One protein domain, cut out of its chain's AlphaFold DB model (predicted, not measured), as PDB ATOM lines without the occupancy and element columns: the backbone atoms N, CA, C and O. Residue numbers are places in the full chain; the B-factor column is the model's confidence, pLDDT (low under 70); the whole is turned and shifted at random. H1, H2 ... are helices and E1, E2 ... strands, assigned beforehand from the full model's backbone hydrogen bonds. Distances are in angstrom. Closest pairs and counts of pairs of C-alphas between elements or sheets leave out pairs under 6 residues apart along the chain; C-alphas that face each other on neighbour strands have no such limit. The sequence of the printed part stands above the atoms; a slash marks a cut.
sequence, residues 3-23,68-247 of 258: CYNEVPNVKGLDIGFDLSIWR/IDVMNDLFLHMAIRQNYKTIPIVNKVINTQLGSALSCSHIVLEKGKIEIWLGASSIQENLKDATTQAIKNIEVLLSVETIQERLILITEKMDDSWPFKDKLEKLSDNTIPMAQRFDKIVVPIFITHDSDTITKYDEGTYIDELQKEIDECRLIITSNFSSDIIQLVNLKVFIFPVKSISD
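AT A GLANCE: This is residues 3 to 23 and 68 to 247 of the 258 residues of the protein "DUF1837 domain-containing protein" of Colwellia sp. Arc7-635 (UniProt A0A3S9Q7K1). One long, twisted sheet of seven strands forms the core; it curls round H1 on one face, while H2, H3 and H6 cover the other. The helical hairpin of H3 and H4 sits at the end of the body where E2, E3 and E4 lie, and little H5 sits at the opposite end. The printed part has 201 residues, with seven named helices and seven named strands in the order E1 H1 E2 E3 E4 E5 H2 H3 H4 E6 H5 H6 H7 E7, of mixed class. The sheet is mixed and branched at E6. The whole is compact, with a radius of gyration of the C-alphas of 17.6 A, and elongated, spanning 56 by 37 by 33 A.

IN THESE COORDINATES: Find C-alpha 184 at (120.041, 86.582, 200.584); from there E6 runs 32.8 A to residue 194. E7 is residues 233 to 242, 27.4 A, ending at (94.606, 80.422, 218.395). The other strands are E1, residues 9 to 12, E2, 87 to 89, E3, 105 to 110, E4, 113 to 118, and E5, 120 to 124. Look for H1 at residues 68 to 83, 22.8 A, H2 at 127 to 141, 20.5 A, H3 at 144 to 156, 18.6 A, H4 at 165 to 172, H5 at 196 to 199, H6 at 206 to 224, 27.3 A, and H7 at 227 to 232.

HOW THE PARTS SIT: Beside E6, E4 and E5 lie on one side, both parallel to it (N 116 to O 184, 2.9 A; N 122 to O 190, 2.8 A), and parallel E7 on the other (N 189 to O 236, 2.8 A). E1 is parallel to E7, with N 11 and O 237 2.8 A apart. E2 E3 E4 form a meander, each strand the antiparallel neighbour of the one before (N 87 to O 107, 2.8 A; N 117 to O 106, 2.8 A). Two strand-helix-strand units, parallel neighbours with helices between, are E5, H2 H3 H4, E6 and E6, H5 H6 H7, E7. H1 is on the face opposite H2, H3 and H6; its Leu 76 and Phe 190 of E6 have C-alphas 5.4 A apart. H2 touches H6, closest C-alphas Thr 131 and Cys 217 at 6.3 A, at a steep tilt of 43 degrees. H4, H5 and H7 only graze the sheet. In H1, H2, H3 and H6 every O i to N i+4 pair is within hydrogen-bond range; H7 has 1 of 2, and H4 1 of 4 beside 3 of 5 O i to N i+3 pairs.

THE WHOLE: The farthest C-alphas, Leu 19 and Thr 175, are 59.2 A apart. Residues 24 to 67 are not printed, and C-alphas 23 and 68 are 18.9 A apart. The links E2 to E3 and H4 to E6 are long. Confidence is under 70 at residues 3 to 7, 90 to 103 and 226 to 232.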
ATOM      1  N   CYS A   3     109.022  71.291 211.317       61.06
ATOM      2  CA  CYS A   3     108.996  70.433 210.128       61.06
ATOM      3  C   CYS A   3     110.141  70.817 209.170       61.06
ATOM      4  O   CYS A   3     109.940  71.504 208.167       61.06
ATOM      5  N   TYR A   4     111.378  70.431 209.504       56.00
ATOM      6  CA  TYR A   4     112.593  70.841 208.769       56.00
ATOM      7  C   TYR A   4     112.808  70.167 207.406       56.00
ATOM      8  O   TYR A   4     113.650  70.628 206.639       56.00
ATOM      9  N   ASN A   5     112.076  69.096 207.098       55.97
ATOM     10  CA  ASN A   5     112.389  68.228 205.956       55.97
ATOM     11  C   ASN A   5     111.626  68.569 204.667       55.97
ATOM     12  O   ASN A   5     111.872  67.940 203.641       55.97
ATOM     13  N   GLU A   6     110.730  69.558 204.696       65.12
ATOM     14  CA  GLU A   6     109.879  69.921 203.557       65.12
ATOM     15  C   GLU A   6     109.953  71.422 203.248       65.12
ATOM     16  O   GLU A   6     110.252  72.237 204.125       65.12
ATOM     17  N   VAL A   7     109.717  71.783 201.982       69.38
ATOM     18  CA  VAL A   7     109.809  73.161 201.473       69.38
ATOM     19  C   VAL A   7     108.400  73.694 201.168       69.38
ATOM     20  O   VAL A   7     107.672  73.035 200.427       69.38
ATOM     21  N   PRO A   8     108.016  74.884 201.673       79.25
ATOM     22  CA  PRO A   8     108.769  75.719 202.612       79.25
ATOM     23  C   PRO A   8     108.838  75.098 204.016       79.25
ATOM     24  O   PRO A   8     107.990  74.291 204.400       79.25
ATOM     25  N   ASN A   9     109.831  75.519 204.804       82.44
ATOM     26  CA  ASN A   9     109.897  75.146 206.213       82.44
ATOM     27  C   ASN A   9     108.744  75.829 206.960       82.44
ATOM     28  O   ASN A   9     108.694  77.059 207.043       82.44
ATOM     29  N   VAL A  10     107.835  75.013 207.491       84.81
ATOM     30  CA  VAL A  10     106.684  75.457 208.278       84.81
ATOM     31  C   VAL A  10     106.863  74.987 209.717       84.81
ATOM     32  O   VAL A  10     107.088  73.802 209.966       84.81
ATOM     33  N   LYS A  11     106.784  75.923 210.660       89.50
ATOM     34  CA  LYS A  11     106.859  75.679 212.097       89.50
ATOM     35  C   LYS A  11     105.505  75.965 212.729       89.50
ATOM     36  O   LYS A  11     105.013  77.087 212.643       89.50
ATOM     37  N   GLY A  12     104.944  74.972 213.414       87.88
ATOM     38  CA  GLY A  12     103.794  75.183 214.291       87.88
ATOM     39  C   GLY A  12     104.232  75.773 215.622       87.88
ATOM     40  O   GLY A  12     105.078  75.184 216.309       87.88
ATOM     41  N   LEU A  13     103.687  76.935 215.962       90.69
ATOM     42  CA  LEU A  13     103.878  77.600 217.242       90.69
ATOM     43  C   LEU A  13     102.730  77.256 218.181       90.69
ATOM     44  O   LEU A  13     101.571  77.250 217.788       90.69
ATOM     45  N   ASP A  14     103.083  77.013 219.433       87.44
ATOM     46  CA  ASP A  14     102.146  76.761 220.514       87.44
ATOM     47  C   ASP A  14     102.661  77.447 221.781       87.44
ATOM     48  O   ASP A  14     103.871  77.532 222.008       87.44
ATOM     49  N   ILE A  15     101.731  77.945 222.591       90.06
ATOM     50  CA  ILE A  15     102.001  78.534 223.908       90.06
ATOM     51  C   ILE A  15     101.683  77.560 225.050       90.06
ATOM     52  O   ILE A  15     101.978  77.855 226.210       90.06
ATOM     53  N   GLY A  16     101.136  76.389 224.723       90.38
ATOM     54  CA  GLY A  16     100.800  75.318 225.642       90.38
ATOM     55  C   GLY A  16      99.496  75.553 226.397       90.38
ATOM     56  O   GLY A  16      98.823  76.583 226.269       90.38
ATOM     57  N   PHE A  17      99.174  74.572 227.237       92.75
ATOM     58  CA  PHE A  17      97.969  74.534 228.056       92.75
ATOM     59  C   PHE A  17      98.332  74.242 229.513       92.75
ATOM     60  O   PHE A  17      99.129  73.350 229.786       92.75
ATOM     61  N   ASP A  18      97.708  74.959 230.445       89.31
ATOM     62  CA  ASP A  18      97.744  74.654 231.876       89.31
ATOM     63  C   ASP A  18      96.369  74.112 232.275       89.31
ATOM     64  O   ASP A  18      95.379  74.837 232.216       89.31
ATOM     65  N   LEU A  19      96.276  72.829 232.649       86.81
ATOM     66  CA  LEU A  19      94.996  72.167 232.970       86.81
ATOM     67  C   LEU A  19      93.945  72.327 231.845       86.81
ATOM     68  O   LEU A  19      92.798  72.693 232.099       86.81
ATOM     69  N   SER A  20      94.362  72.101 230.594       85.44
ATOM     70  CA  SER A  20      93.558  72.306 229.372       85.44
ATOM     71  C   SER A  20      93.113  73.756 229.121       85.44
ATOM     72  O   SER A  20      92.269  74.014 228.263       85.44
ATOM     73  N   ILE A  21      93.694  74.730 229.829       87.38
ATOM     74  CA  ILE A  21      93.480  76.158 229.592       87.38
ATOM     75  C   ILE A  21      94.648  76.697 228.772       87.38
ATOM     76  O   ILE A  21      95.795  76.679 229.214       87.38
ATOM     77  N   TRP A  22      94.348  77.206 227.580       94.44
ATOM     78  CA  TRP A  22      95.336  77.821 226.696       94.44
ATOM     79  C   TRP A  22      96.016  79.017 227.376       94.44
ATOM     80  O   TRP A  22      95.343  79.882 227.946       94.44
ATOM     81  N   ARG A  23      97.351  79.081 227.329       94.50
ATOM     82  CA  ARG A  23      98.170  79.990 228.159       94.50
ATOM     83  C   ARG A  23      98.230  81.433 227.633       94.50
ATOM     84  O   ARG A  23      99.283  82.069 227.648       94.50
ATOM     85  N   ILE A  68      95.072  95.139 215.436       89.44
ATOM     86  CA  ILE A  68      95.261  93.690 215.454       89.44
ATOM     87  C   ILE A  68      96.461  93.242 214.609       89.44
ATOM     88  O   ILE A  68      97.211  92.360 215.024       89.44
ATOM     89  N   ASP A  69      96.712  93.915 213.487       87.12
ATOM     90  CA  ASP A  69      97.865  93.630 212.629       87.12
ATOM     91  C   ASP A  69      99.189  93.957 213.334       87.12
ATOM     92  O   ASP A  69     100.160  93.213 213.230       87.12
ATOM     93  N   VAL A  70      99.219  95.020 214.146       86.25
ATOM     94  CA  VAL A  70     100.420  95.413 214.900       86.25
ATOM     95  C   VAL A  70     100.733  94.408 216.008       86.25
ATOM     96  O   VAL A  70     101.902  94.105 216.255       86.25
ATOM     97  N   MET A  71      99.703  93.863 216.661       91.56
ATOM     98  CA  MET A  71      99.862  92.734 217.583       91.56
ATOM     99  C   MET A  71     100.470  91.527 216.859       91.56
ATOM    100  O   MET A  71     101.423  90.923 217.350       91.56
ATOM    101  N   ASN A  72      99.946  91.195 215.678       92.38
ATOM    102  CA  ASN A  72     100.413  90.057 214.894       92.38
ATOM    103  C   ASN A  72     101.879  90.223 214.449       92.38
ATOM    104  O   ASN A  72     102.662  89.276 214.494       92.38
ATOM    105  N   ASP A  73     102.288  91.445 214.106       90.44
ATOM    106  CA  ASP A  73     103.675  91.771 213.763       90.44
ATOM    107  C   ASP A  73     104.634  91.682 214.957       90.44
ATOM    108  O   ASP A  73     105.787  91.258 214.804       90.44
ATOM    109  N   LEU A  74     104.168  92.041 216.158       92.06
ATOM    110  CA  LEU A  74     104.921  91.820 217.391       92.06
ATOM    111  C   LEU A  74     105.123  90.319 217.639       92.06
ATOM    112  O   LEU A  74     106.235  89.902 217.962       92.06
ATOM    113  N   PHE A  75     104.096  89.491 217.433       94.62
ATOM    114  CA  PHE A  75     104.232  88.036 217.553       94.62
ATOM    115  C   PHE A  75     105.176  87.446 216.502       94.62
ATOM    116  O   PHE A  75     106.008  86.600 216.836       94.62
ATOM    117  N   LEU A  76     105.143  87.951 215.264       94.62
ATOM    118  CA  LEU A  76     106.135  87.598 214.250       94.62
ATOM    119  C   LEU A  76     107.556  87.941 214.716       94.62
ATOM    120  O   LEU A  76     108.463  87.114 214.599       94.62
ATOM    121  N   HIS A  77     107.759  89.133 215.281       93.50
ATOM    122  CA  HIS A  77     109.057  89.532 215.822       93.50
ATOM    123  C   HIS A  77     109.520  88.587 216.934       93.50
ATOM    124  O   HIS A  77     110.653  88.103 216.887       93.50
ATOM    125  N   MET A  78     108.644  88.271 217.891       94.44
ATOM    126  CA  MET A  78     108.928  87.314 218.963       94.44
ATOM    127  C   MET A  78     109.353  85.958 218.392       94.44
ATOM    128  O   MET A  78     110.410  85.440 218.754       94.44
ATOM    129  N   ALA A  79     108.593  85.422 217.435       94.44
ATOM    130  CA  ALA A  79     108.899  84.146 216.801       94.44
ATOM    131  C   ALA A  79     110.253  84.163 216.084       94.44
ATOM    132  O   ALA A  79     111.044  83.232 216.244       94.44
ATOM    133  N   ILE A  80     110.584  85.226 215.350       93.62
ATOM    134  CA  ILE A  80     111.905  85.360 214.728       93.62
ATOM    135  C   ILE A  80     112.996  85.381 215.804       93.62
ATOM    136  O   ILE A  80     113.953  84.614 215.712       93.62
ATOM    137  N   ARG A  81     112.868  86.243 216.820       92.81
ATOM    138  CA  ARG A  81     113.908  86.472 217.838       92.81
ATOM    139  C   ARG A  81     114.142  85.268 218.746       92.81
ATOM    140  O   ARG A  81     115.274  85.048 219.168       92.81
ATOM    141  N   GLN A  82     113.108  84.478 219.019       92.38
ATOM    142  CA  GLN A  82     113.215  83.259 219.821       92.38
ATOM    143  C   GLN A  82     113.839  82.091 219.048       92.38
ATOM    144  O   GLN A  82     114.476  81.233 219.653       92.38
ATOM    145  N   ASN A  83     113.681  82.052 217.721       89.81
ATOM    146  CA  ASN A  83     114.154  80.937 216.897       89.81
ATOM    147  C   ASN A  83     115.471  81.231 216.162       89.81
ATOM    148  O   ASN A  83     116.164  80.301 215.749       89.81
ATOM    149  N   TYR A  84     115.827  82.505 215.986       89.62
ATOM    150  CA  TYR A  84     116.954  82.920 215.158       89.62
ATOM    151  C   TYR A  84     117.730  84.090 215.769       89.62
ATOM    152  O   TYR A  84     117.173  85.053 216.297       89.62
ATOM    153  N   LYS A  85     119.058  84.044 215.620       88.44
ATOM    154  CA  LYS A  85     119.952  85.143 216.002       88.44
ATOM    155  C   LYS A  85     119.912  86.235 214.938       88.44
ATOM    156  O   LYS A  85     120.707  86.240 214.006       88.44
ATOM    157  N   THR A  86     118.962  87.145 215.086       89.31
ATOM    158  CA  THR A  86     118.774  88.281 214.179       89.31
ATOM    159  C   THR A  86     119.082  89.613 214.864       89.31
ATOM    160  O   THR A  86     119.143  89.699 216.091       89.31
ATOM    161  N   ILE A  87     119.272  90.665 214.081       86.44
ATOM    162  CA  ILE A  87     119.333  92.050 214.548       86.44
ATOM    163  C   ILE A  87     118.043  92.723 214.073       86.44
ATOM    164  O   ILE A  87     117.844  92.817 212.860       86.44
ATOM    165  N   PRO A  88     117.134  93.133 214.976       85.75
ATOM    166  CA  PRO A  88     115.917  93.815 214.569       85.75
ATOM    167  C   PRO A  88     116.226  95.232 214.095       85.75
ATOM    168  O   PRO A  88     116.983  95.976 214.722       85.75
ATOM    169  N   ILE A  89     115.597  95.603 212.991       78.00
ATOM    170  CA  ILE A  89     115.620  96.947 212.431       78.00
ATOM    171  C   ILE A  89     114.343  97.599 212.926       78.00
ATOM    172  O   ILE A  89     113.275  97.047 212.691       78.00
ATOM    173  N   VAL A  90     114.456  98.703 213.673       64.62
ATOM    174  CA  VAL A  90     113.343  99.336 214.410       64.62
ATOM    175  C   VAL A  90     112.031  99.239 213.639       64.62
ATOM    176  O   VAL A  90     111.872  99.889 212.604       64.62
ATOM    177  N   ASN A  91     111.088  98.465 214.173       61.94
ATOM    178  CA  ASN A  91     109.770  98.291 213.586       61.94
ATOM    179  C   ASN A  91     108.947  99.517 213.965       61.94
ATOM    180  O   ASN A  91     108.184  99.509 214.929       61.94
ATOM    181  N   LYS A  92     109.184 100.636 213.274       54.22
ATOM    182  CA  LYS A  92     108.411 101.847 213.520       54.22
ATOM    183  C   LYS A  92     106.991 101.574 213.041       54.22
ATOM    184  O   LYS A  92     106.706 101.571 211.848       54.22
ATOM    185  N   VAL A  93     106.124 101.296 214.000       48.50
ATOM    186  CA  VAL A  93     104.695 101.172 213.784       48.50
ATOM    187  C   VAL A  93     104.203 102.504 213.209       48.50
ATOM    188  O   VAL A  93     104.464 103.563 213.780       48.50
ATOM    189  N   ILE A  94     103.518 102.405 212.065       43.03
ATOM    190  CA  ILE A  94     102.799 103.450 211.317       43.03
ATOM    191  C   ILE A  94     103.624 104.214 210.259       43.03
ATOM    192  O   ILE A  94     104.272 105.225 210.532       43.03
ATOM    193  N   ASN A  95     103.453 103.800 208.997       37.44
ATOM    194  CA  ASN A  95     103.270 104.740 207.889       37.44
ATOM    195  C   ASN A  95     101.784 104.682 207.490       37.44
ATOM    196  O   ASN A  95     101.327 103.691 206.927       37.44
ATOM    197  N   THR A  96     101.020 105.724 207.823       39.75
ATOM    198  CA  THR A  96      99.576 105.830 207.549       39.75
ATOM    199  C   THR A  96      99.226 105.975 206.062       39.75
ATOM    200  O   THR A  96      98.044 106.040 205.740       39.75
ATOM    201  N   GLN A  97     100.201 106.035 205.145       36.69
ATOM    202  CA  GLN A  97      99.932 106.275 203.720       36.69
ATOM    203  C   GLN A  97      99.918 105.015 202.841       36.69
ATOM    204  O   GLN A  97      99.318 105.058 201.773       36.69
ATOM    205  N   LEU A  98     100.528 103.901 203.268       37.81
ATOM    206  CA  LEU A  98     100.765 102.732 202.399       37.81
ATOM    207  C   LEU A  98      99.953 101.475 202.747       37.81
ATOM    208  O   LEU A  98     100.095 100.465 202.068       37.81
ATOM    209  N   GLY A  99      99.096 101.504 203.776       34.84
ATOM    210  CA  GLY A  99      98.146 100.414 204.075       34.84
ATOM    211  C   GLY A  99      98.756  99.040 204.412       34.84
ATOM    212  O   GLY A  99      98.022  98.114 204.727       34.84
ATOM    213  N   SER A 100     100.080  98.907 204.389       44.03
ATOM    214  CA  SER A 100     100.842  97.710 204.729       44.03
ATOM    215  C   SER A 100     102.018  98.165 205.581       44.03
ATOM    216  O   SER A 100     102.891  98.900 205.112       44.03
ATOM    217  N   ALA A 101     102.020  97.788 206.857       49.38
ATOM    218  CA  ALA A 101     103.083  98.155 207.771       49.38
ATOM    219  C   ALA A 101     104.434  97.660 207.230       49.38
ATOM    220  O   ALA A 101     104.602  96.494 206.873       49.38
ATOM    221  N   LEU A 102     105.429  98.550 207.200       52.97
ATOM    222  CA  LEU A 102     106.832  98.184 207.007       52.97
ATOM    223  C   LEU A 102     107.379  97.505 208.282       52.97
ATOM    224  O   LEU A 102     108.428  97.874 208.809       52.97
ATOM    225  N   SER A 103     106.639  96.543 208.826       64.56
ATOM    226  CA  SER A 103     106.900  95.894 210.103       64.56
ATOM    227  C   SER A 103     107.783  94.659 209.930       64.56
ATOM    228  O   SER A 103     107.940  94.112 208.836       64.56
ATOM    229  N   CYS A 104     108.445  94.284 211.017       80.94
ATOM    230  CA  CYS A 104     109.274  93.096 211.183       80.94
ATOM    231  C   CYS A 104     110.444  92.917 210.193       80.94
ATOM    232  O   CYS A 104     110.621  91.858 209.587       80.94
ATOM    233  N   SER A 105     111.288  93.947 210.053       85.94
ATOM    234  CA  SER A 105     112.559  93.841 209.320       85.94
ATOM    235  C   SER A 105     113.708  93.434 210.235       85.94
ATOM    236  O   SER A 105     113.893  93.980 211.322       85.94
ATOM    237  N   HIS A 106     114.515  92.482 209.779       88.94
ATOM    238  CA  HIS A 106     115.665  91.975 210.517       88.94
ATOM    239  C   HIS A 106     116.879  91.816 209.592       88.94
ATOM    240  O   HIS A 106     116.746  91.685 208.375       88.94
ATOM    241  N   ILE A 107     118.073  91.793 210.178       87.75
ATOM    242  CA  ILE A 107     119.308  91.407 209.489       87.75
ATOM    243  C   ILE A 107     119.915  90.198 210.189       87.75
ATOM    244  O   ILE A 107     119.902  90.106 211.420       87.75
ATOM    245  N   VAL A 108     120.491  89.284 209.412       89.06
ATOM    246  CA  VAL A 108     121.394  88.246 209.919       89.06
ATOM    247  C   VAL A 108     122.779  88.464 209.332       89.06
ATOM    248  O   VAL A 108     122.942  88.587 208.119       89.06
ATOM    249  N   LEU A 109     123.772  88.510 210.217       85.19
ATOM    250  CA  LEU A 109     125.182  88.666 209.878       85.19
ATOM    251  C   LEU A 109     125.901  87.368 210.244       85.19
ATOM    252  O   LEU A 109     126.257  87.157 211.399       85.19
ATOM    253  N   GLU A 110     126.099  86.485 209.266       81.00
ATOM    254  CA  GLU A 110     126.683  85.156 209.483       81.00
ATOM    255  C   GLU A 110     127.863  84.944 208.531       81.00
ATOM    256  O   GLU A 110     127.719  85.021 207.312       81.00
ATOM    257  N   LYS A 111     129.056  84.676 209.080       82.12
ATOM    258  CA  LYS A 111     130.294  84.409 208.308       82.12
ATOM    259  C   LYS A 111     130.583  85.460 207.225       82.12
ATOM    260  O   LYS A 111     131.032  85.138 206.127       82.12
ATOM    261  N   GLY A 112     130.304  86.726 207.537       79.19
ATOM    262  CA  GLY A 112     130.495  87.852 206.624       79.19
ATOM    263  C   GLY A 112     129.445  87.966 205.517       79.19
ATOM    264  O   GLY A 112     129.625  88.805 204.638       79.19
ATOM    265  N   LYS A 113     128.374  87.164 205.538       86.19
ATOM    266  CA  LYS A 113     127.201  87.318 204.670       86.19
ATOM    267  C   LYS A 113     126.112  88.131 205.366       86.19
ATOM    268  O   LYS A 113     125.971  88.049 206.586       86.19
ATOM    269  N   ILE A 114     125.355  88.880 204.576       86.94
ATOM    270  CA  ILE A 114     124.214  89.687 204.995       86.94
ATOM    271  C   ILE A 114     122.945  89.066 204.429       86.94
ATOM    272  O   ILE A 114     122.698  89.114 203.221       86.94
ATOM    273  N   GLU A 115     122.124  88.511 205.314       90.31
ATOM    274  CA  GLU A 115     120.754  88.151 204.972       90.31
ATOM    275  C   GLU A 115     119.811  89.270 205.403       90.31
ATOM    276  O   GLU A 115     119.843  89.718 206.554       90.31
ATOM    277  N   ILE A 116     118.940  89.677 204.488       88.62
ATOM    278  CA  ILE A 116     117.868  90.626 204.758       88.62
ATOM    279  C   ILE A 116     116.594  89.834 205.006       88.62
ATOM    280  O   ILE A 116     116.159  89.046 204.167       88.62
ATOM    281  N   TRP A 117     116.020  90.021 206.187       90.88
ATOM    282  CA  TRP A 117     114.803  89.350 206.606       90.88
ATOM    283  C   TRP A 117     113.647  90.341 206.528       90.88
ATOM    284  O   TRP A 117     113.638  91.356 207.230       90.88
ATOM    285  N   LEU A 118     112.690  90.052 205.652       88.94
ATOM    286  CA  LEU A 118     111.533  90.899 205.384       88.94
ATOM    287  C   LEU A 118     110.280  90.163 205.854       88.94
ATOM    288  O   LEU A 118     109.873  89.186 205.232       88.94
ATOM    289  N   GLY A 119     109.722  90.580 206.987       89.31
ATOM    290  CA  GLY A 119     108.568  89.918 207.579       89.31
ATOM    291  C   GLY A 119     107.242  90.282 206.921       89.31
ATOM    292  O   GLY A 119     107.031  91.423 206.512       89.31
ATOM    293  N   ALA A 120     106.346  89.301 206.876       88.38
ATOM    294  CA  ALA A 120     104.933  89.484 206.579       88.38
ATOM    295  C   ALA A 120     104.098  88.722 207.609       88.38
ATOM    296  O   ALA A 120     104.448  87.614 208.014       88.38
ATOM    297  N   SER A 121     102.972  89.287 208.020       91.38
ATOM    298  CA  SER A 121     102.037  88.611 208.910       91.38
ATOM    299  C   SER A 121     100.641  88.587 208.286       91.38
ATOM    300  O   SER A 121     100.325  89.379 207.394       91.38
ATOM    301  N   SER A 122      99.826  87.618 208.684       94.31
ATOM    302  CA  SER A 122      98.415  87.531 208.330       94.31
ATOM    303  C   SER A 122      97.624  86.982 209.505       94.31
ATOM    304  O   SER A 122      98.096  86.092 210.216       94.31
ATOM    305  N   ILE A 123      96.434  87.532 209.710       95.62
ATOM    306  CA  ILE A 123      95.491  87.098 210.729       95.62
ATOM    307  C   ILE A 123      94.094  87.034 210.114       95.62
ATOM    308  O   ILE A 123      93.634  88.023 209.548       95.62
ATOM    309  N   GLN A 124      93.456  85.863 210.144       96.88
ATOM    310  CA  GLN A 124      92.104  85.629 209.608       96.88
ATOM    311  C   GLN A 124      91.395  84.542 210.419       96.88
ATOM    312  O   GLN A 124      92.048  83.716 211.037       96.88
ATOM    313  N   GLU A 125      90.068  84.479 210.373       96.38
ATOM    314  CA  GLU A 125      89.279  83.500 211.144       96.38
ATOM    315  C   GLU A 125      89.514  82.033 210.737       96.38
ATOM    316  O   GLU A 125      89.132  81.128 211.464       96.38
ATOM    317  N   ASN A 126      90.134  81.757 209.587       97.25
ATOM    318  CA  ASN A 126      90.471  80.393 209.183       97.25
ATOM    319  C   ASN A 126      91.841  80.310 208.505       97.25
ATOM    320  O   ASN A 126      92.338  81.278 207.921       97.25
ATOM    321  N   LEU A 127      92.433  79.113 208.560       97.44
ATOM    322  CA  LEU A 127      93.777  78.844 208.057       97.44
ATOM    323  C   LEU A 127      93.930  79.156 206.567       97.44
ATOM    324  O   LEU A 127      94.952  79.707 206.149       97.44
ATOM    325  N   LYS A 128      92.931  78.803 205.755       96.81
ATOM    326  CA  LYS A 128      92.996  78.963 204.302       96.81
ATOM    327  C   LYS A 128      93.060  80.429 203.902       96.81
ATOM    328  O   LYS A 128      93.909  80.804 203.088       96.81
ATOM    329  N   ASP A 129      92.202  81.254 204.488       96.94
ATOM    330  CA  ASP A 129      92.170  82.685 204.217       96.94
ATOM    331  C   ASP A 129      93.419  83.372 204.773       96.94
ATOM    332  O   ASP A 129      94.029  84.172 204.062       96.94
ATOM    333  N   ALA A 130      93.875  82.995 205.976       96.69
ATOM    334  CA  ALA A 130      95.115  83.515 206.555       96.69
ATOM    335  C   ALA A 130      96.327  83.189 205.666       96.69
ATOM    336  O   ALA A 130      97.140  84.055 205.349       96.69
ATOM    337  N   THR A 131      96.418  81.949 205.183       95.06
ATOM    338  CA  THR A 131      97.507  81.519 204.298       95.06
ATOM    339  C   THR A 131      97.432  82.219 202.940       95.06
ATOM    340  O   THR A 131      98.444  82.695 202.428       95.06
ATOM    341  N   THR A 132      96.236  82.357 202.366       93.06
ATOM    342  CA  THR A 132      96.037  83.054 201.084       93.06
ATOM    343  C   THR A 132      96.384  84.538 201.192       93.06
ATOM    344  O   THR A 132      97.018  85.100 200.299       93.06
ATOM    345  N   GLN A 133      96.000  85.192 202.290       92.94
ATOM    346  CA  GLN A 133      96.345  86.588 202.528       92.94
ATOM    347  C   GLN A 133      97.846  86.759 202.791       92.94
ATOM    348  O   GLN A 133      98.441  87.707 202.282       92.94
ATOM    349  N   ALA A 134      98.484  85.826 203.502       90.81
ATOM    350  CA  ALA A 134      99.936  85.817 203.660       90.81
ATOM    351  C   ALA A 134     100.660  85.734 202.307       90.81
ATOM    352  O   ALA A 134     101.606  86.483 202.087       90.81
ATOM    353  N   ILE A 135     100.185  84.902 201.374       89.38
ATOM    354  CA  ILE A 135     100.732  84.810 200.009       89.38
ATOM    355  C   ILE A 135     100.665  86.159 199.286       89.38
ATOM    356  O   ILE A 135     101.684  86.624 198.778       89.38
ATOM    357  N   LYS A 136      99.516  86.841 199.325       87.81
ATOM    358  CA  LYS A 136      99.376  88.192 198.749       87.81
ATOM    359  C   LYS A 136     100.340  89.192 199.392       87.81
ATOM    360  O   LYS A 136     100.963  89.988 198.694       87.81
ATOM    361  N   ASN A 137     100.491  89.139 200.716       87.62
ATOM    362  CA  ASN A 137     101.412  90.015 201.440       87.62
ATOM    363  C   ASN A 137     102.868  89.767 201.008       87.62
ATOM    364  O   ASN A 137     103.626  90.722 200.851       87.62
ATOM    365  N   ILE A 138     103.253  88.510 200.759       86.12
ATOM    366  CA  ILE A 138     104.581  88.153 200.242       86.12
ATOM    367  C   ILE A 138     104.786  88.694 198.822       86.12
ATOM    368  O   ILE A 138     105.848  89.240 198.535       86.12
ATOM    369  N   GLU A 139     103.797  88.572 197.934       84.75
ATOM    370  CA  GLU A 139     103.894  89.091 196.562       84.75
ATOM    371  C   GLU A 139     104.130  90.607 196.539       84.75
ATOM    372  O   GLU A 139     105.005  91.083 195.815       84.75
ATOM    373  N   VAL A 140     103.413  91.357 197.383       84.50
ATOM    374  CA  VAL A 140     103.633  92.802 197.561       84.50
ATOM    375  C   VAL A 140     105.034  93.071 198.110       84.50
ATOM    376  O   VAL A 140     105.769  93.899 197.568       84.50
ATOM    377  N   LEU A 141     105.431  92.336 199.152       84.44
ATOM    378  CA  LEU A 141     106.720  92.495 199.826       84.44
ATOM    379  C   LEU A 141     107.917  92.256 198.900       84.44
ATOM    380  O   LEU A 141     108.959  92.887 199.066       84.44
ATOM    381  N   LEU A 142     107.770  91.339 197.945       83.94
ATOM    382  CA  LEU A 142     108.810  90.971 196.989       83.94
ATOM    383  C   LEU A 142     108.837  91.852 195.738       83.94
ATOM    384  O   LEU A 142     109.673  91.636 194.856       83.94
ATOM    385  N   SER A 143     107.968  92.861 195.654       85.44
ATOM    386  CA  SER A 143     108.076  93.872 194.610       85.44
ATOM    387  C   SER A 143     109.404  94.633 194.732       85.44
ATOM    388  O   SER A 143     109.924  94.869 195.826       85.44
ATOM    389  N   VAL A 144     109.974  95.033 193.590       84.69
ATOM    390  CA  VAL A 144     111.249  95.773 193.555       84.69
ATOM    391  C   VAL A 144     111.162  97.062 194.371       84.69
ATOM    392  O   VAL A 144     112.101  97.392 195.089       84.69
ATOM    393  N   GLU A 145     110.033  97.766 194.283       85.19
ATOM    394  CA  GLU A 145     109.775  99.003 195.021       85.19
ATOM    395  C   GLU A 145     109.786  98.762 196.534       85.19
ATOM    396  O   GLU A 145     110.564  99.397 197.246       85.19
ATOM    397  N   THR A 146     109.029  97.777 197.027       83.50
ATOM    398  CA  THR A 146     108.976  97.489 198.465       83.50
ATOM    399  C   THR A 146     110.320  97.001 199.007       83.50
ATOM    400  O   THR A 146     110.736  97.428 200.086       83.50
ATOM    401  N   ILE A 147     111.052  96.153 198.274       85.94
ATOM    402  CA  ILE A 147     112.403  95.733 198.688       85.94
ATOM    403  C   ILE A 147     113.327  96.952 198.778       85.94
ATOM    404  O   ILE A 147     114.030  97.121 199.772       85.94
ATOM    405  N   GLN A 148     113.314  97.819 197.767       86.19
ATOM    406  CA  GLN A 148     114.134  99.025 197.716       86.19
ATOM    407  C   GLN A 148     113.850  99.959 198.907       86.19
ATOM    408  O   GLN A 148     114.789 100.402 199.573       86.19
ATOM    409  N   GLU A 149     112.577 100.211 199.219       84.50
ATOM    410  CA  GLU A 149     112.166 100.992 200.393       84.50
ATOM    411  C   GLU A 149     112.690 100.381 201.698       84.50
ATOM    412  O   GLU A 149     113.218 101.089 202.561       84.50
ATOM    413  N   ARG A 150     112.611  99.050 201.829       84.00
ATOM    414  CA  ARG A 150     113.124  98.327 203.000       84.00
ATOM    415  C   ARG A 150     114.637  98.468 203.133       84.00
ATOM    416  O   ARG A 150     115.113  98.715 204.235       84.00
ATOM    417  N   LEU A 151     115.398  98.351 202.046       86.31
ATOM    418  CA  LEU A 151     116.857  98.503 202.081       86.31
ATOM    419  C   LEU A 151     117.291  99.915 202.512       86.31
ATOM    420  O   LEU A 151     118.238 100.060 203.293       86.31
ATOM    421  N   ILE A 152     116.578 100.950 202.056       83.75
ATOM    422  CA  ILE A 152     116.805 102.338 202.487       83.75
ATOM    423  C   ILE A 152     116.522 102.476 203.983       83.75
ATOM    424  O   ILE A 152     117.396 102.915 204.730       83.75
ATOM    425  N   LEU A 153     115.348 102.026 204.437       81.44
ATOM    426  CA  LEU A 153     114.956 102.095 205.846       81.44
ATOM    427  C   LEU A 153     115.961 101.374 206.752       81.44
ATOM    428  O   LEU A 153     116.310 101.877 207.818       81.44
ATOM    429  N   ILE A 154     116.435 100.204 206.324       81.50
ATOM    430  CA  ILE A 154     117.459  99.449 207.041       81.50
ATOM    431  C   ILE A 154     118.712 100.296 207.228       81.50
ATOM    432  O   ILE A 154     119.197 100.406 208.354       81.50
ATOM    433  N   THR A 155     119.188 100.926 206.156       82.44
ATOM    434  CA  THR A 155     120.406 101.739 206.179       82.44
ATOM    435  C   THR A 155     120.248 102.971 207.078       82.44
ATOM    436  O   THR A 155     121.119 103.257 207.894       82.44
ATOM    437  N   GLU A 156     119.098 103.651 207.031       81.12
ATOM    438  CA  GLU A 156     118.791 104.801 207.900       81.12
ATOM    439  C   GLU A 156     118.712 104.452 209.395       81.12
ATOM    440  O   GLU A 156     118.867 105.323 210.256       81.12
ATOM    441  N   LYS A 157     118.394 103.194 209.719       77.56
ATOM    442  CA  LYS A 157     118.264 102.699 211.098       77.56
ATOM    443  C   LYS A 157     119.500 101.972 211.603       77.56
ATOM    444  O   LYS A 157     119.481 101.517 212.748       77.56
ATOM    445  N   MET A 158     120.549 101.877 210.790       76.88
ATOM    446  CA  MET A 158     121.823 101.330 211.228       76.88
ATOM    447  C   MET A 158     122.378 102.124 212.407       76.88
ATOM    448  O   MET A 158     122.294 103.349 212.467       76.88
ATOM    449  N   ASP A 159     122.973 101.396 213.342       71.88
ATOM    450  CA  ASP A 159     123.737 101.970 214.439       71.88
ATOM    451  C   ASP A 159     125.231 101.819 214.130       71.88
ATOM    452  O   ASP A 159     125.656 100.803 213.577       71.88
ATOM    453  N   ASP A 160     126.043 102.804 214.515       72.56
ATOM    454  CA  ASP A 160     127.499 102.771 214.312       72.56
ATOM    455  C   ASP A 160     128.180 101.575 214.993       72.56
ATOM    456  O   ASP A 160     129.296 101.206 214.632       72.56
ATOM    457  N   SER A 161     127.522 100.957 215.976       72.44
ATOM    458  CA  SER A 161     128.000  99.743 216.640       72.44
ATOM    459  C   SER A 161     127.781  98.451 215.842       72.44
ATOM    460  O   SER A 161     128.254  97.397 216.272       72.44
ATOM    461  N   TRP A 162     127.063  98.484 214.716       75.12
ATOM    462  CA  TRP A 162     126.773  97.269 213.952       75.12
ATOM    463  C   TRP A 162     128.005  96.762 213.190       75.12
ATOM    464  O   TRP A 162     128.759  97.552 212.616       75.12
ATOM    465  N   PRO A 163     128.224  95.434 213.139       74.94
ATOM    466  CA  PRO A 163     129.330  94.880 212.375       74.94
ATOM    467  C   PRO A 163     129.077  95.001 210.865       74.94
ATOM    468  O   PRO A 163     127.939  95.076 210.414       74.94
ATOM    469  N   PHE A 164     130.153  94.961 210.073       77.56
ATOM    470  CA  PHE A 164     130.109  94.998 208.600       77.56
ATOM    471  C   PHE A 164     129.465  96.262 207.996       77.56
ATOM    472  O   PHE A 164     128.815  96.180 206.952       77.56
ATOM    473  N   LYS A 165     129.686  97.430 208.615       78.31
ATOM    474  CA  LYS A 165     129.146  98.730 208.184       78.31
ATOM    475  C   LYS A 165     129.315  98.997 206.680       78.31
ATOM    476  O   LYS A 165     128.318  99.216 206.009       78.31
ATOM    477  N   ASP A 166     130.516  98.814 206.129       80.00
ATOM    478  CA  ASP A 166     130.797  99.024 204.695       80.00
ATOM    479  C   ASP A 166     129.934  98.168 203.752       80.00
ATOM    480  O   ASP A 166     129.718  98.519 202.593       80.00
ATOM    481  N   LYS A 167     129.482  96.989 204.201       79.88
ATOM    482  CA  LYS A 167     128.563  96.153 203.419       79.88
ATOM    483  C   LYS A 167     127.114  96.588 203.605       79.88
ATOM    484  O   LYS A 167     126.350  96.534 202.651       79.88
ATOM    485  N   LEU A 168     126.746  97.001 204.810       82.69
ATOM    486  CA  LEU A 168     125.403  97.475 205.113       82.69
ATOM    487  C   LEU A 168     125.101  98.820 204.426       82.69
ATOM    488  O   LEU A 168     123.999  99.004 203.928       82.69
ATOM    489  N   GLU A 169     126.090  99.706 204.283       84.56
ATOM    490  CA  GLU A 169     125.960 100.963 203.524       84.56
ATOM    491  C   GLU A 169     125.634 100.731 202.038       84.56
ATOM    492  O   GLU A 169     124.978 101.556 201.404       84.56
ATOM    493  N   LYS A 170     126.024  99.575 201.480       87.88
ATOM    494  CA  LYS A 170     125.696  99.201 200.095       87.88
ATOM    495  C   LYS A 170     124.230  98.834 199.906       87.88
ATOM    496  O   LYS A 170     123.781  98.797 198.763       87.88
ATOM    497  N   LEU A 171     123.476  98.555 200.975       86.94
ATOM    498  CA  LEU A 171     122.070  98.152 200.873       86.94
ATOM    499  C   LEU A 171     121.234  99.230 200.170       86.94
ATOM    500  O   LEU A 171     120.449  98.911 199.275       86.94
ATOM    501  N   SER A 172     121.458 100.500 200.506       84.94
ATOM    502  CA  SER A 172     120.776 101.640 199.886       84.94
ATOM    503  C   SER A 172     121.506 102.243 198.676       84.94
ATOM    504  O   SER A 172     121.068 103.274 198.164       84.94
ATOM    505  N   ASP A 173     122.622 101.665 198.214       88.69
ATOM    506  CA  ASP A 173     123.401 102.227 197.103       88.69
ATOM    507  C   ASP A 173     122.749 101.929 195.746       88.69
ATOM    508  O   ASP A 173     122.886 100.849 195.166       88.69
ATOM    509  N   ASN A 174     122.076 102.940 195.203       86.56
ATOM    510  CA  ASN A 174     121.343 102.839 193.945       86.56
ATOM    511  C   ASN A 174     122.218 102.678 192.698       86.56
ATOM    512  O   ASN A 174     121.685 102.366 191.633       86.56
ATOM    513  N   THR A 175     123.536 102.846 192.816       90.19
ATOM    514  CA  THR A 175     124.478 102.622 191.711       90.19
ATOM    515  C   THR A 175     124.824 101.141 191.523       90.19
ATOM    516  O   THR A 175     125.242 100.736 190.438       90.19
ATOM    517  N   ILE A 176     124.595 100.313 192.548       89.94
ATOM    518  CA  ILE A 176     124.821  98.864 192.523       89.94
ATOM    519  C   ILE A 176     123.509  98.155 192.139       89.94
ATOM    520  O   ILE A 176     122.452  98.514 192.666       89.94
ATOM    521  N   PRO A 177     123.512  97.124 191.270       89.62
ATOM    522  CA  PRO A 177     122.318  96.314 191.017       89.62
ATOM    523  C   PRO A 177     121.761  95.704 192.313       89.62
ATOM    524  O   PRO A 177     122.522  95.129 193.085       89.62
ATOM    525  N   MET A 178     120.444  95.779 192.544       87.06
ATOM    526  CA  MET A 178     119.807  95.370 193.813       87.06
ATOM    527  C   MET A 178     120.227  93.969 194.289       87.06
ATOM    528  O   MET A 178     120.581  93.793 195.450       87.06
ATOM    529  N   ALA A 179     120.283  92.995 193.377       84.75
ATOM    530  CA  ALA A 179     120.683  91.619 193.677       84.75
ATOM    531  C   ALA A 179     122.149  91.456 194.137       84.75
ATOM    532  O   ALA A 179     122.521  90.387 194.602       84.75
ATOM    533  N   GLN A 180     122.993  92.485 193.993       88.06
ATOM    534  CA  GLN A 180     124.390  92.494 194.452       88.06
ATOM    535  C   GLN A 180     124.574  93.227 195.791       88.06
ATOM    536  O   GLN A 180     125.689  93.278 196.311       88.06
ATOM    537  N   ARG A 181     123.508  93.819 196.348       88.56
ATOM    538  CA  ARG A 181     123.579  94.613 197.585       88.56
ATOM    539  C   ARG A 181     123.480  93.764 198.853       88.56
ATOM    540  O   ARG A 181     123.962  94.182 199.899       88.56
ATOM    541  N   PHE A 182     122.890  92.575 198.762       88.00
ATOM    542  CA  PHE A 182     122.722  91.617 199.857       88.00
ATOM    543  C   PHE A 182     123.055  90.199 199.380       88.00
ATOM    544  O   PHE A 182     123.050  89.926 198.182       88.00
ATOM    545  N   ASP A 183     123.318  89.278 200.310       88.12
ATOM    546  CA  ASP A 183     123.619  87.885 199.962       88.12
ATOM    547  C   ASP A 183     122.348  87.036 199.813       88.12
ATOM    548  O   ASP A 183     122.329  86.072 199.046       88.12
ATOM    549  N   LYS A 184     121.290  87.353 200.574       87.38
ATOM    550  CA  LYS A 184     120.041  86.582 200.584       87.38
ATOM    551  C   LYS A 184     118.855  87.389 201.110       87.38
ATOM    552  O   LYS A 184     119.013  88.137 202.072       87.38
ATOM    553  N   ILE A 185     117.667  87.155 200.546       87.50
ATOM    554  CA  ILE A 185     116.391  87.543 201.163       87.50
ATOM    555  C   ILE A 185     115.764  86.319 201.837       87.50
ATOM    556  O   ILE A 185     115.661  85.234 201.256       87.50
ATOM    557  N   VAL A 186     115.348  86.507 203.083       90.06
ATOM    558  CA  VAL A 186     114.556  85.551 203.856       90.06
ATOM    559  C   VAL A 186     113.220  86.211 204.166       90.06
ATOM    560  O   VAL A 186     113.187  87.362 204.596       90.06
ATOM    561  N   VAL A 187     112.119  85.497 203.961       89.69
ATOM    562  CA  VAL A 187     110.777  86.023 204.242       89.69
ATOM    563  C   VAL A 187     110.155  85.195 205.359       89.69
ATOM    564  O   VAL A 187     109.639  84.102 205.105       89.69
ATOM    565  N   PRO A 188     110.275  85.648 206.620       92.44
ATOM    566  CA  PRO A 188     109.526  85.064 207.714       92.44
ATOM    567  C   PRO A 188     108.052  85.479 207.629       92.44
ATOM    568  O   PRO A 188     107.732  86.654 207.455       92.44
ATOM    569  N   ILE A 189     107.159  84.501 207.748       91.56
ATOM    570  CA  ILE A 189     105.714  84.674 207.590       91.56
ATOM    571  C   ILE A 189     105.041  84.217 208.873       91.56
ATOM    572  O   ILE A 189     105.330  83.116 209.334       91.56
ATOM    573  N   PHE A 190     104.145  85.023 209.436       95.31
ATOM    574  CA  PHE A 190     103.360  84.647 210.614       95.31
ATOM    575  C   PHE A 190     101.883  84.535 210.256       95.31
ATOM    576  O   PHE A 190     101.285  85.514 209.817       95.31
ATOM    577  N   ILE A 191     101.308  83.348 210.417       96.44
ATOM    578  CA  ILE A 191      99.931  83.035 210.034       96.44
ATOM    579  C   ILE A 191      99.146  82.729 211.302       96.44
ATOM    580  O   ILE A 191      99.334  81.674 211.904       96.44
ATOM    581  N   THR A 192      98.253  83.637 211.678       97.81
ATOM    582  CA  THR A 192      97.368  83.484 212.835       97.81
ATOM    583  C   THR A 192      95.959  83.153 212.370       97.81
ATOM    584  O   THR A 192      95.436  83.814 211.471       97.81
ATOM    585  N   HIS A 193      95.340  82.144 212.982       98.12
ATOM    586  CA  HIS A 193      93.960  81.777 212.675       98.12
ATOM    587  C   HIS A 193      93.223  81.154 213.859       98.12
ATOM    588  O   HIS A 193      93.857  80.539 214.720       98.12
ATOM    589  N   ASP A 194      91.895  81.290 213.884       98.00
ATOM    590  CA  ASP A 194      91.067  80.546 214.834       98.00
ATOM    591  C   ASP A 194      91.117  79.058 214.500       98.00
ATOM    592  O   ASP A 194      90.925  78.653 213.353       98.00
ATOM    593  N   SER A 195      91.401  78.246 215.513       97.25
ATOM    594  CA  SER A 195      91.685  76.829 215.348       97.25
ATOM    595  C   SER A 195      90.850  75.976 216.295       97.25
ATOM    596  O   SER A 195      90.808  76.169 217.518       97.25
ATOM    597  N   ASP A 196      90.215  74.968 215.702       96.12
ATOM    598  CA  ASP A 196      89.538  73.904 216.430       96.12
ATOM    599  C   ASP A 196      90.530  73.062 217.243       96.12
ATOM    600  O   ASP A 196      90.180  72.658 218.349       96.12
ATOM    601  N   THR A 197      91.768  72.887 216.768       95.31
ATOM    602  CA  THR A 197      92.853  72.185 217.483       95.31
ATOM    603  C   THR A 197      93.134  72.821 218.849       95.31
ATOM    604  O   THR A 197      93.442  72.137 219.824       95.31
ATOM    605  N   ILE A 198      92.987  74.147 218.955       95.69
ATOM    606  CA  ILE A 198      93.140  74.873 220.224       95.69
ATOM    607  C   ILE A 198      91.832  74.906 221.017       95.69
ATOM    608  O   ILE A 198      91.829  74.767 222.241       95.69
ATOM    609  N   THR A 199      90.702  75.106 220.337       94.62
ATOM    610  CA  THR A 199      89.391  75.255 220.986       94.62
ATOM    611  C   THR A 199      88.882  73.948 221.593       94.62
ATOM    612  O   THR A 199      88.275  73.963 222.665       94.62
ATOM    613  N   LYS A 200      89.150  72.824 220.926       94.50
ATOM    614  CA  LYS A 200      88.751  71.460 221.298       94.50
ATOM    615  C   LYS A 200      89.958  70.640 221.759       94.50
ATOM    616  O   LYS A 200      89.993  69.441 221.519       94.50
ATOM    617  N   TYR A 201      90.926  71.301 222.402       95.19
ATOM    618  CA  TYR A 201      92.183  70.695 222.827       95.19
ATOM    619  C   TYR A 201      91.982  69.334 223.504       95.19
ATOM    620  O   TYR A 201      91.320  69.231 224.543       95.19
ATOM    621  N   ASP A 202      92.623  68.324 222.928       94.06
ATOM    622  CA  ASP A 202      92.777  66.988 223.479       94.06
ATOM    623  C   ASP A 202      94.259  66.609 223.423       94.06
ATOM    624  O   ASP A 202      94.877  66.617 222.362       94.06
ATOM    625  N   GLU A 203      94.850  66.283 224.574       92.56
ATOM    626  CA  GLU A 203      96.283  65.973 224.675       92.56
ATOM    627  C   GLU A 203      96.695  64.789 223.782       92.56
ATOM    628  O   GLU A 203      97.823  64.749 223.290       92.56
ATOM    629  N   GLY A 204      95.784  63.837 223.547       94.62
ATOM    630  CA  GLY A 204      96.038  62.641 222.753       94.62
ATOM    631  C   GLY A 204      96.048  62.884 221.245       94.62
ATOM    632  O   GLY A 204      96.761  62.171 220.539       94.62
ATOM    633  N   THR A 205      95.295  63.869 220.742       95.31
ATOM    634  CA  THR A 205      95.208  64.175 219.299       95.31
ATOM    635  C   THR A 205      95.887  65.480 218.894       95.31
ATOM    636  O   THR A 205      96.137  65.682 217.705       95.31
ATOM    637  N   TYR A 206      96.247  66.334 219.856       93.69
ATOM    638  CA  TYR A 206      96.742  67.691 219.616       93.69
ATOM    639  C   TYR A 206      97.885  67.773 218.595       93.69
ATOM    640  O   TYR A 206      97.841  68.579 217.668       93.69
ATOM    641  N   ILE A 207      98.912  66.929 218.739       93.31
ATOM    642  CA  ILE A 207     100.079  66.953 217.844       93.31
ATOM    643  C   ILE A 207      99.693  66.572 216.411       93.31
ATOM    644  O   ILE A 207     100.157  67.209 215.466       93.31
ATOM    645  N   ASP A 208      98.828  65.572 216.245       95.12
ATOM    646  CA  ASP A 208      98.384  65.112 214.929       95.12
ATOM    647  C   ASP A 208      97.459  66.136 214.256       95.12
ATOM    648  O   ASP A 208      97.505  66.318 213.039       95.12
ATOM    649  N   GLU A 209      96.616  66.818 215.031       95.88
ATOM    650  CA  GLU A 209      95.746  67.893 214.545       95.88
ATOM    651  C   GLU A 209      96.547  69.132 214.136       95.88
ATOM    652  O   GLU A 209      96.370  69.634 213.024       95.88
ATOM    653  N   LEU A 210      97.518  69.549 214.955       95.00
ATOM    654  CA  LEU A 210      98.428  70.640 214.610       95.00
ATOM    655  C   LEU A 210      99.255  70.309 213.359       95.00
ATOM    656  O   LEU A 210      99.473  71.173 212.509       95.00
ATOM    657  N   GLN A 211      99.707  69.059 213.213       94.31
ATOM    658  CA  GLN A 211     100.436  68.624 212.022       94.31
ATOM    659  C   GLN A 211      99.565  68.713 210.758       94.31
ATOM    660  O   GLN A 211     100.058  69.154 209.721       94.31
ATOM    661  N   LYS A 212      98.267  68.384 210.836       95.50
ATOM    662  CA  LYS A 212      97.340  68.548 209.701       95.50
ATOM    663  C   LYS A 212      97.209  70.008 209.271       95.50
ATOM    664  O   LYS A 212      97.241  70.273 208.074       95.50
ATOM    665  N   GLU A 213      97.115  70.944 210.214       96.38
ATOM    666  CA  GLU A 213      97.093  72.380 209.897       96.38
ATOM    667  C   GLU A 213      98.407  72.838 209.244       96.38
ATOM    668  O   GLU A 213      98.406  73.581 208.261       96.38
ATOM    669  N   ILE A 214      99.551  72.360 209.744       94.62
ATOM    670  CA  ILE A 214     100.864  72.634 209.142       94.62
ATOM    671  C   ILE A 214     100.916  72.133 207.690       94.62
ATOM    672  O   ILE A 214     101.401  72.850 206.808       94.62
ATOM    673  N   ASP A 215     100.432  70.919 207.438       94.06
ATOM    674  CA  ASP A 215     100.453  70.304 206.111       94.06
ATOM    675  C   ASP A 215      99.473  70.984 205.153       94.06
ATOM    676  O   ASP A 215      99.831  71.256 204.007       94.06
ATOM    677  N   GLU A 216      98.278  71.352 205.620       95.25
ATOM    678  CA  GLU A 216      97.325  72.151 204.846       95.25
ATOM    679  C   GLU A 216      97.928  73.507 204.456       95.25
ATOM    680  O   GLU A 216      97.901  73.887 203.283       95.25
ATOM    681  N   CYS A 217      98.550  74.210 205.407       94.56
ATOM    682  CA  CYS A 217      99.237  75.472 205.145       94.56
ATOM    683  C   CYS A 217     100.333  75.307 204.079       94.56
ATOM    684  O   CYS A 217     100.397  76.071 203.110       94.56
ATOM    685  N   ARG A 218     101.169  74.267 204.211       91.19
ATOM    686  CA  ARG A 218     102.234  73.957 203.245       91.19
ATOM    687  C   ARG A 218     101.666  73.677 201.855       91.19
ATOM    688  O   ARG A 218     102.191  74.198 200.869       91.19
ATOM    689  N   LEU A 219     100.591  72.897 201.763       92.00
ATOM    690  CA  LEU A 219      99.917  72.597 200.500       92.00
ATOM    691  C   LEU A 219      99.366  73.863 199.836       92.00
ATOM    692  O   LEU A 219      99.560  74.050 198.635       92.00
ATOM    693  N   ILE A 220      98.740  74.764 200.597       92.81
ATOM    694  CA  ILE A 220      98.222  76.026 200.053       92.81
ATOM    695  C   ILE A 220      99.367  76.895 199.522       92.81
ATOM    696  O   ILE A 220      99.265  77.394 198.400       92.81
ATOM    697  N   ILE A 221     100.462  77.045 200.275       89.81
ATOM    698  CA  ILE A 221     101.614  77.852 199.844       89.81
ATOM    699  C   ILE A 221     102.236  77.271 198.575       89.81
ATOM    700  O   ILE A 221     102.389  77.983 197.589       89.81
ATOM    701  N   THR A 222     102.551  75.977 198.568       87.62
ATOM    702  CA  THR A 222     103.184  75.316 197.412       87.62
ATOM    703  C   THR A 222     102.296  75.300 196.165       87.62
ATOM    704  O   THR A 222     102.820  75.328 195.055       87.62
ATOM    705  N   SER A 223     100.969  75.296 196.325       88.44
ATOM    706  CA  SER A 223     100.023  75.290 195.197       88.44
ATOM    707  C   SER A 223      99.763  76.673 194.594       88.44
ATOM    708  O   SER A 223      99.363  76.755 193.435       88.44
ATOM    709  N   ASN A 224      99.935  77.753 195.365       83.25
ATOM    710  CA  ASN A 224      99.533  79.108 194.956       83.25
ATOM    711  C   ASN A 224     100.707  80.079 194.811       83.25
ATOM    712  O   ASN A 224     100.550  81.127 194.192       83.25
ATOM    713  N   PHE A 225     101.874  79.758 195.364       74.94
ATOM    714  CA  PHE A 225     103.055  80.602 195.274       74.94
ATOM    715  C   PHE A 225     104.020  80.034 194.223       74.94
ATOM    716  O   PHE A 225     104.380  78.859 194.266       74.94
ATOM    717  N   SER A 226     104.403  80.854 193.238       68.50
ATOM    718  CA  SER A 226     105.214  80.409 192.093       68.50
ATOM    719  C   SER A 226     106.555  79.810 192.526       68.50
ATOM    720  O   SER A 226     107.280  80.396 193.338       68.50
ATOM    721  N   SER A 227     106.932  78.682 191.914       56.88
ATOM    722  CA  SER A 227     108.203  77.992 192.161       56.88
ATOM    723  C   SER A 227     109.424  78.883 191.947       56.88
ATOM    724  O   SER A 227     110.416  78.740 192.659       56.88
ATOM    725  N   ASP A 228     109.351  79.815 190.997       55.38
ATOM    726  CA  ASP A 228     110.492  80.652 190.612       55.38
ATOM    727  C   ASP A 228     110.804  81.695 191.695       55.38
ATOM    728  O   ASP A 228     111.964  82.027 191.943       55.38
ATOM    729  N   ILE A 229     109.769  82.152 192.409       55.59
ATOM    730  CA  ILE A 229     109.904  83.049 193.560       55.59
ATOM    731  C   ILE A 229     110.297  82.250 194.815       55.59
ATOM    732  O   ILE A 229     111.165  82.692 195.569       55.59
ATOM    733  N   ILE A 230     109.750  81.039 195.001       57.09
ATOM    734  CA  ILE A 230     110.119  80.120 196.099       57.09
ATOM    735  C   ILE A 230     111.617  79.782 196.086       57.09
ATOM    736  O   ILE A 230     112.228  79.642 197.142       57.09
ATOM    737  N   GLN A 231     112.232  79.644 194.908       55.66
ATOM    738  CA  GLN A 231     113.645  79.262 194.803       55.66
ATOM    739  C   GLN A 231     114.615  80.394 195.168       55.66
ATOM    740  O   GLN A 231     115.710  80.127 195.667       55.66
ATOM    741  N   LEU A 232     114.226  81.651 194.939       56.12
ATOM    742  CA  LEU A 232     115.052  82.825 195.242       56.12
ATOM    743  C   LEU A 232     114.844  83.339 196.672       56.12
ATOM    744  O   LEU A 232     115.719  84.014 197.221       56.12
ATOM    745  N   VAL A 233     113.709  83.000 197.286       71.75
ATOM    746  CA  VAL A 233     113.290  83.517 198.586       71.75
ATOM    747  C   VAL A 233     113.160  82.381 199.588       71.75
ATOM    748  O   VAL A 233     112.326  81.490 199.466       71.75
ATOM    749  N   ASN A 234     113.969  82.430 200.643       84.62
ATOM    750  CA  ASN A 234     113.871  81.452 201.720       84.62
ATOM    751  C   ASN A 234     112.684  81.791 202.625       84.62
ATOM    752  O   ASN A 234     112.795  82.665 203.488       84.62
ATOM    753  N   LEU A 235     111.559  81.111 202.414       87.62
ATOM    754  CA  LEU A 235     110.374  81.265 203.252       87.62
ATOM    755  C   LEU A 235     110.563  80.554 204.596       87.62
ATOM    756  O   LEU A 235     110.967  79.390 204.654       87.62
ATOM    757  N   LYS A 236     110.226  81.254 205.678       90.75
ATOM    758  CA  LYS A 236     110.174  80.705 207.037       90.75
ATOM    759  C   LYS A 236     108.781  80.918 207.594       90.75
ATOM    760  O   LYS A 236     108.461  82.013 208.039       90.75
ATOM    761  N   VAL A 237     107.947  79.891 207.536       92.56
ATOM    762  CA  VAL A 237     106.538  80.018 207.904       92.56
ATOM    763  C   VAL A 237     106.362  79.640 209.367       92.56
ATOM    764  O   VAL A 237     106.803  78.577 209.798       92.56
ATOM    765  N   PHE A 238     105.696  80.502 210.117       95.44
ATOM    766  CA  PHE A 238     105.218  80.259 211.464       95.44
ATOM    767  C   PHE A 238     103.695  80.219 211.419       95.44
ATOM    768  O   PHE A 238     103.069  81.215 211.058       95.44
ATOM    769  N   ILE A 239     103.103  79.083 211.774       96.06
ATOM    770  CA  ILE A 239     101.654  78.980 211.965       96.06
ATOM    771  C   ILE A 239     101.390  79.118 213.458       96.06
ATOM    772  O   ILE A 239     102.054  78.466 214.266       96.06
ATOM    773  N   PHE A 240     100.443  79.970 213.814       97.31
ATOM    774  CA  PHE A 240     100.032  80.205 215.182       97.31
ATOM    775  C   PHE A 240      98.512  80.026 215.282       97.31
ATOM    776  O   PHE A 240      97.757  80.978 215.071       97.31
ATOM    777  N   PRO A 241      98.047  78.791 215.531       96.81
ATOM    778  CA  PRO A 241      96.641  78.545 215.772       96.81
ATOM    779  C   PRO A 241      96.258  79.128 217.127       96.81
ATOM    780  O   PRO A 241      96.999  79.015 218.108       96.81
ATOM    781  N   VAL A 242      95.094  79.764 217.185       97.19
ATOM    782  CA  VAL A 242      94.606  80.422 218.395       97.19
ATOM    783  C   VAL A 242      93.194  79.978 218.718       97.19
ATOM    784  O   VAL A 242      92.443  79.530 217.856       97.19
ATOM    785  N   LYS A 243      92.819  80.104 219.991       95.62
ATOM    786  CA  LYS A 243      91.466  79.758 220.440       95.62
ATOM    787  C   LYS A 243      90.409  80.706 219.867       95.62
ATOM    788  O   LYS A 243      89.321  80.289 219.498       95.62
ATOM    789  N   SER A 244      90.711  81.998 219.914       96.06
ATOM    790  CA  SER A 244      89.876  83.067 219.379       96.06
ATOM    791  C   SER A 244      90.737  84.308 219.195       96.06
ATOM    792  O   SER A 244      91.299  84.827 220.161       96.06
ATOM    793  N   ILE A 245      90.813  84.807 217.969       97.38
ATOM    794  CA  ILE A 245      91.502  86.033 217.585       97.38
ATOM    795  C   ILE A 245      90.918  87.217 218.353       97.38
ATOM    796  O   ILE A 245      91.663  88.060 218.846       97.38
ATOM    797  N   SER A 246      89.591  87.259 218.495       96.38
ATOM    798  CA  SER A 246      88.892  88.326 219.215       96.38
ATOM    799  C   SER A 246      89.258  88.353 220.705       96.38
ATOM    800  O   SER A 246      89.630  89.408 221.224       96.38
ATOM    801  N   ASP A 247      89.234  87.197 221.384       95.56
ATOM    802  CA  ASP A 247      89.657  87.103 222.792       95.56
ATOM    803  C   ASP A 247      91.145  87.433 222.938       95.56
ATOM    804  O   ASP A 247      91.503  88.290 223.742       95.56
TER     805      ASP A 247